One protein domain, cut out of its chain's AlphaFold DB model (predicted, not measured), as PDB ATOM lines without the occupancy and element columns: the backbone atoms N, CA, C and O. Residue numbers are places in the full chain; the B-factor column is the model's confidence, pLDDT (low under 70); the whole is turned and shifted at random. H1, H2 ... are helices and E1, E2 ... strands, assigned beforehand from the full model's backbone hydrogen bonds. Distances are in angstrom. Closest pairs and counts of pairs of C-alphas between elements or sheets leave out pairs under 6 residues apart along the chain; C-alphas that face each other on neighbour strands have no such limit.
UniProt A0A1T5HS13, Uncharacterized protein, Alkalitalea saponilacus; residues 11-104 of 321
ATOM      1  N   LYS A  11     -42.660  52.342   1.425       53.47
ATOM      2  CA  LYS A  11     -42.226  53.503   2.215       53.47
ATOM      3  C   LYS A  11     -41.432  54.465   1.332       53.47
ATOM      4  O   LYS A  11     -40.240  54.647   1.549       53.47
ATOM      5  N   ALA A  12     -42.078  55.038   0.323       52.59
ATOM      6  CA  ALA A  12     -41.563  56.250  -0.298       52.59
ATOM      7  C   ALA A  12     -41.880  57.415   0.645       52.59
ATOM      8  O   ALA A  12     -43.015  57.557   1.107       52.59
ATOM      9  N   THR A  13     -40.886  58.229   0.981       54.84
ATOM     10  CA  THR A  13     -41.168  59.546   1.544       54.84
ATOM     11  C   THR A  13     -41.522  60.498   0.403       54.84
ATOM     12  O   THR A  13     -41.143  60.271  -0.742       54.84
ATOM     13  N   TYR A  14     -42.241  61.583   0.703       53.88
ATOM     14  CA  TYR A  14     -42.651  62.594  -0.288       53.88
ATOM     15  C   TYR A  14     -41.473  63.225  -1.070       53.88
ATOM     16  O   TYR A  14     -41.695  63.923  -2.050       53.88
ATOM     17  N   TYR A  15     -40.227  62.991  -0.643       54.38
ATOM     18  CA  TYR A  15     -39.013  63.584  -1.208       54.38
ATOM     19  C   TYR A  15     -38.123  62.590  -1.966       54.38
ATOM     20  O   TYR A  15     -37.050  62.981  -2.420       54.38
ATOM     21  N   ASP A  16     -38.518  61.319  -2.079       65.94
ATOM     22  CA  ASP A  16     -37.692  60.324  -2.762       65.94
ATOM     23  C   ASP A  16     -37.957  60.349  -4.272       65.94
ATOM     24  O   ASP A  16     -39.102  60.252  -4.718       65.94
ATOM     25  N   ASN A  17     -36.886  60.424  -5.069       78.69
ATOM     26  CA  ASN A  17     -36.960  60.205  -6.511       78.69
ATOM     27  C   ASN A  17     -37.610  58.822  -6.771       78.69
ATOM     28  O   ASN A  17     -37.163  57.831  -6.175       78.69
ATOM     29  N   PRO A  18     -38.632  58.709  -7.649       80.44
ATOM     30  CA  PRO A  18     -39.337  57.449  -7.907       80.44
ATOM     31  C   PRO A  18     -38.412  56.265  -8.212       80.44
ATOM     32  O   PRO A  18     -38.677  55.137  -7.788       80.44
ATOM     33  N   GLY A  19     -37.295  56.516  -8.900       86.94
ATOM     34  CA  GLY A  19     -36.303  55.493  -9.200       86.94
ATOM     35  C   GLY A  19     -35.574  54.963  -7.969       86.94
ATOM     36  O   GLY A  19     -35.359  53.753  -7.863       86.94
ATOM     37  N   ASP A  20     -35.228  55.827  -7.014       86.75
ATOM     38  CA  ASP A  20     -34.592  55.419  -5.756       86.75
ATOM     39  C   ASP A  20     -35.559  54.628  -4.879       86.75
ATOM     40  O   ASP A  20     -35.199  53.559  -4.372       86.75
ATOM     41  N   ALA A  21     -36.806  55.096  -4.775       85.38
ATOM     42  CA  ALA A  21     -37.859  54.386  -4.061       85.38
ATOM     43  C   ALA A  21     -38.091  52.985  -4.653       85.38
ATOM     44  O   ALA A  21     -38.150  52.005  -3.908       85.38
ATOM     45  N   PHE A  22     -38.147  52.853  -5.982       89.94
ATOM     46  CA  PHE A  22     -38.264  51.552  -6.643       89.94
ATOM     47  C   PHE A  22     -37.061  50.647  -6.336       89.94
ATOM     48  O   PHE A  22     -37.232  49.523  -5.861       89.94
ATOM     49  N   ARG A  23     -35.833  51.144  -6.546       90.69
ATOM     50  CA  ARG A  23     -34.591  50.378  -6.332       90.69
ATOM     51  C   ARG A  23     -34.413  49.909  -4.890       90.69
ATOM     52  O   ARG A  23     -33.885  48.820  -4.678       90.69
ATOM     53  N   ALA A  24     -34.862  50.688  -3.907       89.06
ATOM     54  CA  ALA A  24     -34.818  50.301  -2.498       89.06
ATOM     55  C   ALA A  24     -35.737  49.107  -2.172       89.06
ATOM     56  O   ALA A  24     -35.500  48.393  -1.195       89.06
ATOM     57  N   ASN A  25     -36.760  48.873  -2.998       89.94
ATOM     58  CA  ASN A  25     -37.844  47.938  -2.717       89.94
ATOM     59  C   ASN A  25     -37.893  46.717  -3.652       89.94
ATOM     60  O   ASN A  25     -38.702  45.822  -3.421       89.94
ATOM     61  N   VAL A  26     -37.013  46.611  -4.657       93.81
ATOM     62  CA  VAL A  26     -36.957  45.434  -5.550       93.81
ATOM     63  C   VAL A  26     -36.721  44.123  -4.786       93.81
ATOM     64  O   VAL A  26     -35.942  44.049  -3.826       93.81
ATOM     65  N   GLY A  27     -37.389  43.054  -5.213       95.31
ATOM     66  CA  GLY A  27     -37.378  41.753  -4.555       95.31
ATOM     67  C   GLY A  27     -38.622  40.923  -4.855       95.31
ATOM     68  O   GLY A  27     -39.587  41.419  -5.430       95.31
ATOM     69  N   VAL A  28     -38.577  39.663  -4.425       96.62
ATOM     70  CA  VAL A  28     -39.730  38.755  -4.431       96.62
ATOM     71  C   VAL A  28     -40.283  38.673  -3.016       96.62
ATOM     72  O   VAL A  28     -39.524  38.433  -2.070       96.62
ATOM     73  N   TYR A  29     -41.584  38.896  -2.882       95.69
ATOM     74  CA  TYR A  29     -42.312  38.943  -1.624       95.69
ATOM     75  C   TYR A  29     -43.493  37.979  -1.674       95.69
ATOM     76  O   TYR A  29     -44.238  37.952  -2.650       95.69
ATOM     77  N   GLU A  30     -43.692  37.221  -0.604       95.69
ATOM     78  CA  GLU A  30     -44.795  36.276  -0.457       95.69
ATOM     79  C   GLU A  30     -45.634  36.642   0.764       95.69
ATOM     80  O   GLU A  30     -45.102  36.940   1.836       95.69
ATOM     81  N   TRP A  31     -46.957  36.613   0.612       94.12
ATOM     82  CA  TRP A  31     -47.874  36.774   1.731       94.12
ATOM     83  C   TRP A  31     -47.765  35.579   2.683       94.12
ATOM     84  O   TRP A  31     -47.900  34.423   2.267       94.12
ATOM     85  N   ASN A  32     -47.549  35.855   3.969       91.81
ATOM     86  CA  ASN A  32     -47.479  34.853   5.019       91.81
ATOM     87  C   ASN A  32     -48.767  34.855   5.849       91.81
ATOM     88  O   ASN A  32     -49.021  35.727   6.678       91.81
ATOM     89  N   HIS A  33     -49.565  33.805   5.672       88.19
ATOM     90  CA  HIS A  33     -50.833  33.609   6.378       88.19
ATOM     91  C   HIS A  33     -50.711  33.502   7.897       88.19
ATOM     92  O   HIS A  33     -51.651  33.840   8.613       88.19
ATOM     93  N   ALA A  34     -49.591  32.976   8.395       89.19
ATOM     94  CA  ALA A  34     -49.409  32.743   9.820       89.19
ATOM     95  C   ALA A  34     -49.117  34.046  10.570       89.19
ATOM     96  O   ALA A  34     -49.588  34.217  11.695       89.19
ATOM     97  N   SER A  35     -48.347  34.952   9.962       89.50
ATOM     98  CA  SER A  35     -48.047  36.271  10.528       89.50
ATOM     99  C   SER A  35     -49.059  37.344  10.121       89.50
ATOM    100  O   SER A  35     -49.219  38.314  10.859       89.50
ATOM    101  N   GLY A  36     -49.754  37.173   8.991       87.31
ATOM    102  CA  GLY A  36     -50.572  38.225   8.385       87.31
ATOM    103  C   GLY A  36     -49.723  39.379   7.845       87.31
ATOM    104  O   GLY A  36     -50.130  40.535   7.964       87.31
ATOM    105  N   ASP A  37     -48.531  39.068   7.326       88.94
ATOM    106  CA  ASP A  37     -47.546  40.037   6.831       88.94
ATOM    107  C   ASP A  37     -46.786  39.481   5.609       88.94
ATOM    108  O   ASP A  37     -46.960  38.321   5.229       88.94
ATOM    109  N   TRP A  38     -45.944  40.302   4.986       91.19
ATOM    110  CA  TRP A  38     -45.143  39.952   3.811       91.19
ATOM    111  C   TRP A  38     -43.731  39.491   4.177       91.19
ATOM    112  O   TRP A  38     -42.982  40.214   4.833       91.19
ATOM    113  N   ASP A  39     -43.321  38.342   3.643       93.56
ATOM    114  CA  ASP A  39     -41.947  37.848   3.736       93.56
ATOM    115  C   ASP A  39     -41.193  38.101   2.428       93.56
ATOM    116  O   ASP A  39     -41.651  37.734   1.348       93.56
ATOM    117  N   LYS A  40     -39.992  38.685   2.506       93.62
ATOM    118  CA  LYS A  40     -39.088  38.771   1.350       93.62
ATOM    119  C   LYS A  40     -38.393  37.422   1.147       93.62
ATOM    120  O   LYS A  40     -37.489  37.080   1.910       93.62
ATOM    121  N   THR A  41     -38.788  36.671   0.121       96.00
ATOM    122  CA  THR A  41     -38.307  35.299  -0.132       96.00
ATOM    123  C   THR A  41     -37.214  35.220  -1.196       96.00
ATOM    124  O   THR A  41     -36.475  34.233  -1.245       96.00
ATOM    125  N   GLY A  42     -37.039  36.267  -2.011       94.38
ATOM    126  CA  GLY A  42     -36.060  36.270  -3.098       94.38
ATOM    127  C   GLY A  42     -35.566  37.647  -3.540       94.38
ATOM    128  O   GLY A  42     -36.020  38.702  -3.087       94.38
ATOM    129  N   THR A  43     -34.593  37.626  -4.451       94.81
ATOM    130  CA  THR A  43     -34.045  38.812  -5.124       94.81
ATOM    131  C   THR A  43     -34.596  38.913  -6.542       94.81
ATOM    132  O   THR A  43     -34.584  37.918  -7.262       94.81
ATOM    133  N   SER A  44     -34.977  40.114  -6.966       95.19
ATOM    134  CA  SER A  44     -35.396  40.424  -8.334       95.19
ATOM    135  C   SER A  44     -34.930  41.837  -8.689       95.19
ATOM    136  O   SER A  44     -34.568  42.611  -7.802       95.19
ATOM    137  N   ASN A  45     -34.912  42.175  -9.978       95.56
ATOM    138  CA  ASN A  45     -34.799  43.559 -10.450       95.56
ATOM    139  C   ASN A  45     -36.169  44.257 -10.551       95.56
ATOM    140  O   ASN A  45     -36.241  45.406 -10.982       95.56
ATOM    141  N   LYS A  46     -37.235  43.552 -10.164       96.00
ATOM    142  CA  LYS A  46     -38.624  43.999 -10.101       96.00
ATOM    143  C   LYS A  46     -39.118  43.945  -8.660       96.00
ATOM    144  O   LYS A  46     -38.457  43.365  -7.798       96.00
ATOM    145  N   ILE A  47     -40.279  44.532  -8.403       96.00
ATOM    146  CA  ILE A  47     -41.041  44.258  -7.181       96.00
ATOM    147  C   ILE A  47     -42.080  43.202  -7.548       96.00
ATOM    148  O   ILE A  47     -42.936  43.461  -8.390       96.00
ATOM    149  N   GLU A  48     -41.988  42.018  -6.953       96.81
ATOM    150  CA  GLU A  48     -42.898  40.895  -7.192       96.81
ATOM    151  C   GLU A  48     -43.621  40.553  -5.890       96.81
ATOM    152  O   GLU A  48     -42.985  40.198  -4.900       96.81
ATOM    153  N   LEU A  49     -44.945  40.693  -5.880       96.19
ATOM    154  CA  LEU A  49     -45.809  40.431  -4.735       96.19
ATOM    155  C   LEU A  49     -46.686  39.216  -5.039       96.19
ATOM    156  O   LEU A  49     -47.576  39.300  -5.884       96.19
ATOM    157  N   HIS A  50     -46.464  38.111  -4.339       96.38
ATOM    158  CA  HIS A  50     -47.231  36.877  -4.463       96.38
ATOM    159  C   HIS A  50     -48.223  36.744  -3.311       96.38
ATOM    160  O   HIS A  50     -47.827  36.750  -2.143       96.38
ATOM    161  N   PHE A  51     -49.506  36.602  -3.624       95.44
ATOM    162  CA  PHE A  51     -50.575  36.583  -2.627       95.44
ATOM    163  C   PHE A  51     -51.735  35.670  -3.044       95.44
ATOM    164  O   PHE A  51     -51.835  35.290  -4.211       95.44
ATOM    165  N   PRO A  52     -52.613  35.288  -2.106       95.19
ATOM    166  CA  PRO A  52     -53.812  34.526  -2.417       95.19
ATOM    167  C   PRO A  52     -54.831  35.410  -3.126       95.19
ATOM    168  O   PRO A  52     -55.178  36.488  -2.648       95.19
ATOM    169  N   SER A  53     -55.375  34.918  -4.231       93.25
ATOM    170  CA  SER A  53     -56.406  35.594  -5.023       93.25
ATOM    171  C   SER A  53     -57.758  35.718  -4.310       93.25
ATOM    172  O   SER A  53     -58.614  36.494  -4.733       93.25
ATOM    173  N   VAL A  54     -57.961  34.966  -3.223       90.44
ATOM    174  CA  VAL A  54     -59.197  34.960  -2.431       90.44
ATOM    175  C   VAL A  54     -58.898  35.130  -0.935       90.44
ATOM    176  O   VAL A  54     -57.895  34.592  -0.462       90.44
ATOM    177  N   PRO A  55     -59.766  35.807  -0.153       81.12
ATOM    178  CA  PRO A  55     -59.481  36.154   1.248       81.12
ATOM    179  C   PRO A  55     -59.121  34.979   2.171       81.12
ATOM    180  O   PRO A  55     -58.303  35.135   3.071       81.12
ATOM    181  N   GLU A  56     -59.716  33.806   1.937       85.00
ATOM    182  CA  GLU A  56     -59.500  32.583   2.731       85.00
ATOM    183  C   GLU A  56     -58.556  31.583   2.034       85.00
ATOM    184  O   GLU A  56     -58.463  30.419   2.427       85.00
ATOM    185  N   GLY A  57     -57.896  32.003   0.949       85.56
ATOM    186  CA  GLY A  57     -56.927  31.179   0.235       85.56
ATOM    187  C   GLY A  57     -55.735  30.866   1.132       85.56
ATOM    188  O   GLY A  57     -55.437  31.620   2.048       85.56
ATOM    189  N   LEU A  58     -55.056  29.745   0.887       89.69
ATOM    190  CA  LEU A  58     -53.827  29.356   1.605       89.69
ATOM    191  C   LEU A  58     -52.620  29.221   0.665       89.69
ATOM    192  O   LEU A  58     -51.559  28.740   1.059       89.69
ATOM    193  N   THR A  59     -52.816  29.575  -0.601       93.50
ATOM    194  CA  THR A  59     -51.837  29.451  -1.675       93.50
ATOM    195  C   THR A  59     -51.680  30.803  -2.337       93.50
ATOM    196  O   THR A  59     -52.683  31.405  -2.711       93.50
ATOM    197  N   ASN A  60     -50.436  31.238  -2.522       94.56
ATOM    198  CA  ASN A  60     -50.119  32.460  -3.256       94.56
ATOM    199  C   ASN A  60     -50.211  32.193  -4.766       94.56
ATOM    200  O   ASN A  60     -49.209  31.927  -5.426       94.56
ATOM    201  N   ASP A  61     -51.437  32.171  -5.281       96.44
ATOM    202  CA  ASP A  61     -51.772  31.870  -6.673       96.44
ATOM    203  C   ASP A  61     -51.874  33.121  -7.559       96.44
ATOM    204  O   ASP A  61     -51.936  32.989  -8.781       96.44
ATOM    205  N   ALA A  62     -51.857  34.321  -6.973       97.25
ATOM    206  CA  ALA A  62     -51.773  35.588  -7.683       97.25
ATOM    207  C   ALA A  62     -50.388  36.231  -7.541       97.25
ATOM    208  O   ALA A  62     -49.696  36.052  -6.535       97.25
ATOM    209  N   ALA A  63     -49.997  37.006  -8.553       97.00
ATOM    210  CA  ALA A  63     -48.773  37.793  -8.550       97.00
ATOM    211  C   ALA A  63     -49.010  39.187  -9.139       97.00
ATOM    212  O   ALA A  63     -49.483  39.314 -10.271       97.00
ATOM    213  N   ALA A  64     -48.642  40.220  -8.379       97.12
ATOM    214  CA  ALA A  64     -48.505  41.590  -8.858       97.12
ATOM    215  C   ALA A  64     -47.021  41.905  -9.080       97.12
ATOM    216  O   ALA A  64     -46.191  41.673  -8.201       97.12
ATOM    217  N   THR A  65     -46.676  42.442 -10.244       97.19
ATOM    218  CA  THR A  65     -45.292  42.750 -10.620       97.19
ATOM    219  C   THR A  65     -45.174  44.199 -11.045       97.19
ATOM    220  O   THR A  65     -45.970  44.664 -11.855       97.19
ATOM    221  N   PHE A  66     -44.154  44.889 -10.540       96.88
ATOM    222  CA  PHE A  66     -43.831  46.268 -10.895       96.88
ATOM    223  C   PHE A  66     -42.413  46.349 -11.455       96.88
ATOM    224  O   PHE A  66     -41.471  45.775 -10.900       96.88
ATOM    225  N   GLU A  67     -42.253  47.103 -12.534       97.06
ATOM    226  CA  GLU A  67     -40.975  47.366 -13.182       97.06
ATOM    227  C   GLU A  67     -40.837  48.861 -13.468       97.06
ATOM    228  O   GLU A  67     -41.763  49.502 -13.963       97.06
ATOM    229  N   TYR A  68     -39.661  49.406 -13.173       96.00
ATOM    230  CA  TYR A  68     -39.322  50.792 -13.450       96.00
ATOM    231  C   TYR A  68     -37.910  50.873 -14.020       96.00
ATOM    232  O   TYR A  68     -36.983  50.205 -13.549       96.00
ATOM    233  N   LYS A  69     -37.736  51.733 -15.020       96.00
ATOM    234  CA  LYS A  69     -36.428  52.134 -15.530       96.00
ATOM    235  C   LYS A  69     -36.454  53.635 -15.760       96.00
ATOM    236  O   LYS A  69     -37.265  54.108 -16.547       96.00
ATOM    237  N   GLY A  70     -35.550  54.354 -15.112       94.62
ATOM    238  CA  GLY A  70     -35.316  55.775 -15.342       94.62
ATOM    239  C   GLY A  70     -33.943  56.023 -15.964       94.62
ATOM    240  O   GLY A  70     -33.047  55.175 -15.890       94.62
ATOM    241  N   LYS A  71     -33.770  57.205 -16.554       93.56
ATOM    242  CA  LYS A  71     -32.458  57.787 -16.860       93.56
ATOM    243  C   LYS A  71     -32.264  59.047 -16.020       93.56
ATOM    244  O   LYS A  71     -33.228  59.757 -15.757       93.56
ATOM    245  N   ALA A  72     -31.028  59.371 -15.652       92.50
ATOM    246  CA  ALA A  72     -30.744  60.653 -15.008       92.50
ATOM    247  C   ALA A  72     -31.095  61.817 -15.951       92.50
ATOM    248  O   ALA A  72     -30.706  61.798 -17.127       92.50
ATOM    249  N   ALA A  73     -31.799  62.822 -15.431       92.31
ATOM    250  CA  ALA A  73     -32.034  64.069 -16.142       92.31
ATOM    251  C   ALA A  73     -30.722  64.869 -16.245       92.31
ATOM    252  O   ALA A  73     -29.944  64.982 -15.296       92.31
ATOM    253  N   ARG A  74     -30.458  65.419 -17.427       89.56
ATOM    254  CA  ARG A  74     -29.362  66.349 -17.721       89.56
ATOM    255  C   ARG A  74     -29.722  67.774 -17.324       89.56
ATOM    256  O   ARG A  74     -28.851  68.492 -16.839       89.56
ATOM    257  N   THR A  75     -30.973  68.174 -17.544       87.12
ATOM    258  CA  THR A  75     -31.466  69.534 -17.271       87.12
ATOM    259  C   THR A  75     -31.874  69.740 -15.810       87.12
ATOM    260  O   THR A  75     -31.886  70.875 -15.339       87.12
ATOM    261  N   MET A  76     -32.132  68.655 -15.068       84.94
ATOM    262  CA  MET A  76     -32.581  68.671 -13.670       84.94
ATOM    263  C   MET A  76     -31.712  67.743 -12.796       84.94
ATOM    264  O   MET A  76     -32.024  66.564 -12.632       84.94
ATOM    265  N   PRO A  77     -30.579  68.225 -12.249       84.12
ATOM    266  CA  PRO A  77     -29.670  67.390 -11.465       84.12
ATOM    267  C   PRO A  77     -30.347  66.755 -10.241       84.12
ATOM    268  O   PRO A  77     -30.896  67.461  -9.402       84.12
ATOM    269  N   GLY A  78     -30.230  65.431 -10.107       84.56
ATOM    270  CA  GLY A  78     -30.852  64.656  -9.023       84.56
ATOM    271  C   GLY A  78     -32.199  64.030  -9.399       84.56
ATOM    272  O   GLY A  78     -32.645  63.109  -8.717       84.56
ATOM    273  N   GLU A  79     -32.787  64.452 -10.517       88.12
ATOM    274  CA  GLU A  79     -34.039  63.901 -11.028       88.12
ATOM    275  C   GLU A  79     -33.805  62.751 -12.019       88.12
ATOM    276  O   GLU A  79     -32.764  62.658 -12.686       88.12
ATOM    277  N   GLU A  80     -34.795  61.863 -12.129       91.75
ATOM    278  CA  GLU A  80     -34.835  60.801 -13.136       91.75
ATOM    279  C   GLU A  80     -36.051  60.960 -14.045       91.75
ATOM    280  O   GLU A  80     -37.163  61.227 -13.601       91.75
ATOM    281  N   LEU A  81     -35.829  60.740 -15.338       93.75
ATOM    282  CA  LEU A  81     -36.875  60.706 -16.348       93.75
ATOM    283  C   LEU A  81     -37.268  59.247 -16.590       93.75
ATOM    284  O   LEU A  81     -36.383  58.432 -16.886       93.75
ATOM    285  N   PRO A  82     -38.554  58.888 -16.460       94.62
ATOM    286  CA  PRO A  82     -38.992  57.507 -16.586       94.62
ATOM    287  C   PRO A  82     -38.910  57.045 -18.046       94.62
ATOM    288  O   PRO A  82     -39.572  57.583 -18.915       94.62
ATOM    289  N   GLU A  83     -38.127  56.011 -18.334       97.25
ATOM    290  CA  GLU A  83     -38.090  55.363 -19.654       97.25
ATOM    291  C   GLU A  83     -39.055  54.172 -19.740       97.25
ATOM    292  O   GLU A  83     -39.502  53.807 -20.828       97.25
ATOM    293  N   LEU A  84     -39.357  53.550 -18.597       97.75
ATOM    294  CA  LEU A  84     -40.284  52.433 -18.457       97.75
ATOM    295  C   LEU A  84     -40.992  52.521 -17.108       97.75
ATOM    296  O   LEU A  84     -40.336  52.622 -16.070       97.75
ATOM    297  N   LEU A  85     -42.309  52.372 -17.135       96.94
ATOM    298  CA  LEU A  85     -43.136  52.039 -15.983       96.94
ATOM    299  C   LEU A  85     -44.042  50.888 -16.404       96.94
ATOM    300  O   LEU A  85     -44.798  51.030 -17.361       96.94
ATOM    301  N   ALA A  86     -43.969  49.744 -15.734       98.00
ATOM    302  CA  ALA A  86     -44.839  48.619 -16.040       98.00
ATOM    303  C   ALA A  86     -45.402  47.977 -14.777       98.00
ATOM    304  O   ALA A  86     -44.725  47.860 -13.757       98.00
ATOM    305  N   PHE A  87     -46.647  47.540 -14.889       97.69
ATOM    306  CA  PHE A  87     -47.374  46.795 -13.880       97.69
ATOM    307  C   PHE A  87     -48.044  45.590 -14.536       97.69
ATOM    308  O   PHE A  87     -48.546  45.686 -15.655       97.69
ATOM    309  N   SER A  88     -48.091  44.460 -13.845       98.00
ATOM    310  CA  SER A  88     -48.918  43.330 -14.257       98.00
ATOM    311  C   SER A  88     -49.528  42.633 -13.057       98.00
ATOM    312  O   SER A  88     -48.846  42.426 -12.056       98.00
ATOM    313  N   LEU A  89     -50.779  42.207 -13.195       97.69
ATOM    314  CA  LEU A  89     -51.464  41.318 -12.269       97.69
ATOM    315  C   LEU A  89     -51.773  40.009 -12.987       97.69
ATOM    316  O   LEU A  89     -52.356  40.010 -14.072       97.69
ATOM    317  N   SER A  90     -51.409  38.896 -12.367       96.81
ATOM    318  CA  SER A  90     -51.693  37.559 -12.880       96.81
ATOM    319  C   SER A  90     -52.263  36.651 -11.800       96.81
ATOM    320  O   SER A  90     -51.982  36.842 -10.618       96.81
ATOM    321  N   GLN A  91     -53.041  35.654 -12.213       96.19
ATOM    322  CA  GLN A  91     -53.538  34.568 -11.373       96.19
ATOM    323  C   GLN A  91     -53.249  33.244 -12.080       96.19
ATOM    324  O   GLN A  91     -53.568  33.085 -13.251       96.19
ATOM    325  N   ASN A  92     -52.618  32.284 -11.403       92.88
ATOM    326  CA  ASN A  92     -52.228  30.992 -11.986       92.88
ATOM    327  C   ASN A  92     -51.416  31.120 -13.296       92.88
ATOM    328  O   ASN A  92     -51.518  30.274 -14.184       92.88
ATOM    329  N   ASN A  93     -50.584  32.165 -13.397       87.50
ATOM    330  CA  ASN A  93     -49.820  32.573 -14.589       87.50
ATOM    331  C   ASN A  93     -50.653  33.093 -15.776       87.50
ATOM    332  O   ASN A  93     -50.091  33.349 -16.840       87.50
ATOM    333  N   GLU A  94     -51.962  33.273 -15.617       94.12
ATOM    334  CA  GLU A  94     -52.799  34.002 -16.566       94.12
ATOM    335  C   GLU A  94     -52.766  35.493 -16.226       94.12
ATOM    336  O   GLU A  94     -53.021  35.885 -15.087       94.12
ATOM    337  N   GLN A  95     -52.396  36.331 -17.193       94.81
ATOM    338  CA  GLN A  95     -52.321  37.776 -17.003       94.81
ATOM    339  C   GLN A  95     -53.724  38.380 -17.094       94.81
ATOM    340  O   GLN A  95     -54.360  38.306 -18.139       94.81
ATOM    341  N   LEU A  96     -54.177  38.996 -16.004       95.50
ATOM    342  CA  LEU A  96     -55.495  39.625 -15.902       95.50
ATOM    343  C   LEU A  96     -55.427  41.107 -16.273       95.50
ATOM    344  O   LEU A  96     -56.294  41.621 -16.973       95.50
ATOM    345  N   ILE A  97     -54.375  41.786 -15.807       96.94
ATOM    346  CA  ILE A  97     -54.136  43.209 -16.053       96.94
ATOM    347  C   ILE A  97     -52.672  43.393 -16.434       96.94
ATOM    348  O   ILE A  97     -51.782  42.811 -15.810       96.94
ATOM    349  N   SER A  98     -52.403  44.249 -17.412       97.94
ATOM    350  CA  SER A  98     -51.071  44.808 -17.618       97.94
ATOM    351  C   SER A  98     -51.135  46.266 -17.986       97.94
ATOM    352  O   SER A  98     -51.906  46.651 -18.849       97.94
ATOM    353  N   TYR A  99     -50.248  47.048 -17.401       98.25
ATOM    354  CA  TYR A  99     -49.980  48.412 -17.796       98.25
ATOM    355  C   TYR A  99     -48.513  48.527 -18.193       98.25
ATOM    356  O   TYR A  99     -47.635  47.987 -17.516       98.25
ATOM    357  N   LYS A 100     -48.229  49.238 -19.278       98.31
ATOM    358  CA  LYS A 100     -46.866  49.533 -19.701       98.31
ATOM    359  C   LYS A 100     -46.797  50.908 -20.337       98.31
ATOM    360  O   LYS A 100     -47.309  51.107 -21.431       98.31
ATOM    361  N   MET A 101     -46.055  51.801 -19.699       98.19
ATOM    362  CA  MET A 101     -45.605  53.052 -20.279       98.19
ATOM    363  C   MET A 101     -44.133  52.957 -20.675       98.19
ATOM    364  O   MET A 101     -43.302  52.430 -19.935       98.19
ATOM    365  N   THR A 102     -43.814  53.472 -21.856       98.44
ATOM    366  CA  THR A 102     -42.444  53.691 -22.323       98.44
ATOM    367  C   THR A 102     -42.282  55.122 -22.796       98.44
ATOM    368  O   THR A 102     -43.137  55.613 -23.538       98.44
ATOM    369  N   ALA A 103     -41.163  55.750 -22.448       97.94
ATOM    370  CA  ALA A 103     -40.826  57.076 -22.942       97.94
ATOM    371  C   ALA A 103     -39.397  57.152 -23.489       97.94
ATOM    372  O   ALA A 103     -38.514  56.359 -23.157       97.94
ATOM    373  N   SER A 104     -39.176  58.098 -24.393       97.31
ATOM    374  CA  SER A 104     -37.874  58.417 -24.975       97.31
ATOM    375  C   SER A 104     -37.714  59.923 -25.051       97.31
ATOM    376  O   SER A 104     -38.681  60.638 -25.296       97.31
TER     377      SER A 104
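This is residues 11 to 104 of the 321 residues of an uncharacterized protein of Alkalitalea saponilacus (UniProt A0A1T5HS13). What is the main shape? It is one elongated, twisted sheet: three long strands, E4, E5 and E6, make an antiparallel ribbon, the short strands E3, E1 and E2 widen it beside residues 62 to 66 of E4, and the short helix H1 sits near Gly 70, farther along E4. What is met along the chain? The printed part has 94 residues, with one named helix and then six named strands, H1 E1 E2 E3 E4 E5 E6, and its class is mostly strand. The sheet is mixed, in the order E2 E1 E3 E4 E5 E6. How closely is it gathered? It is loose, with a radius of gyration of the C-alphas of 15.5 A and spans of 50 by 27 by 22 A.

Where does the helix stand? H1, residues 18 to 25, is on the sheet at a height over the sheet of 5.5 A, and it is over none of the strands, but only just: 2 of its C-alphas fall on E4, residues 62 to 72. The closest C-alphas of H1 and E4 are those of Gly 19 and Gly 70, 6.2 A apart. In H1, 3 of 4 O i to N i+4 pairs are within hydrogen-bond range. How do the next strands pair? E1, residues 27 to 32, and E2, residues 37 to 42, are an antiparallel hairpin at 140 degrees, with N 30 and O 39 within hydrogen-bond range at 2.9 A. E1 is parallel to E3, residues 47 to 51, at 18 degrees, with N 29 and O 48 at 2.8 A. E2 and E3 are apart. What follows E3? E3, E4, E5, residues 80 to 91, and E6, residues 94 to 104, form a meander, each strand the antiparallel neighbour of the one before. N 49 and O 64 at 2.8 A, N 67 and O 86 at 2.9 A, and N 87 and O 99 at 2.8 A are within hydrogen-bond range across its three pairs. E5 bends by 58 degrees at residue 83, and E6 bends by 63 degrees at residue 97.

Where does the first element begin? H1 begins at C-alpha 18, (-39.337, 57.449, -7.907), and ends at Asn 25. Where are the short strands? E1 runs from Gly 27 to Asn 32, E2 from Asp 37 to Gly 42, and E3 from Ile 47 to Phe 51. How long are the others? E4, from Ala 62 to Ala 72, measures 33.5 A from first to last C-alpha, and E5, from Glu 80 to Gln 91, 32.3 A. E6, from Glu 94, measures 29.8 A and ends at C-alpha 104, (-37.874, 58.417, -24.975).

How far does it reach? The two C-alphas farthest apart, those of Glu 56 and Thr 75, are 50.5 A apart. Are there cuts or long links? The printed part has no cut and no long link. Where is confidence low? Residues 11 to 16 have pLDDT under 70, and the mean of the printed part is 90.7.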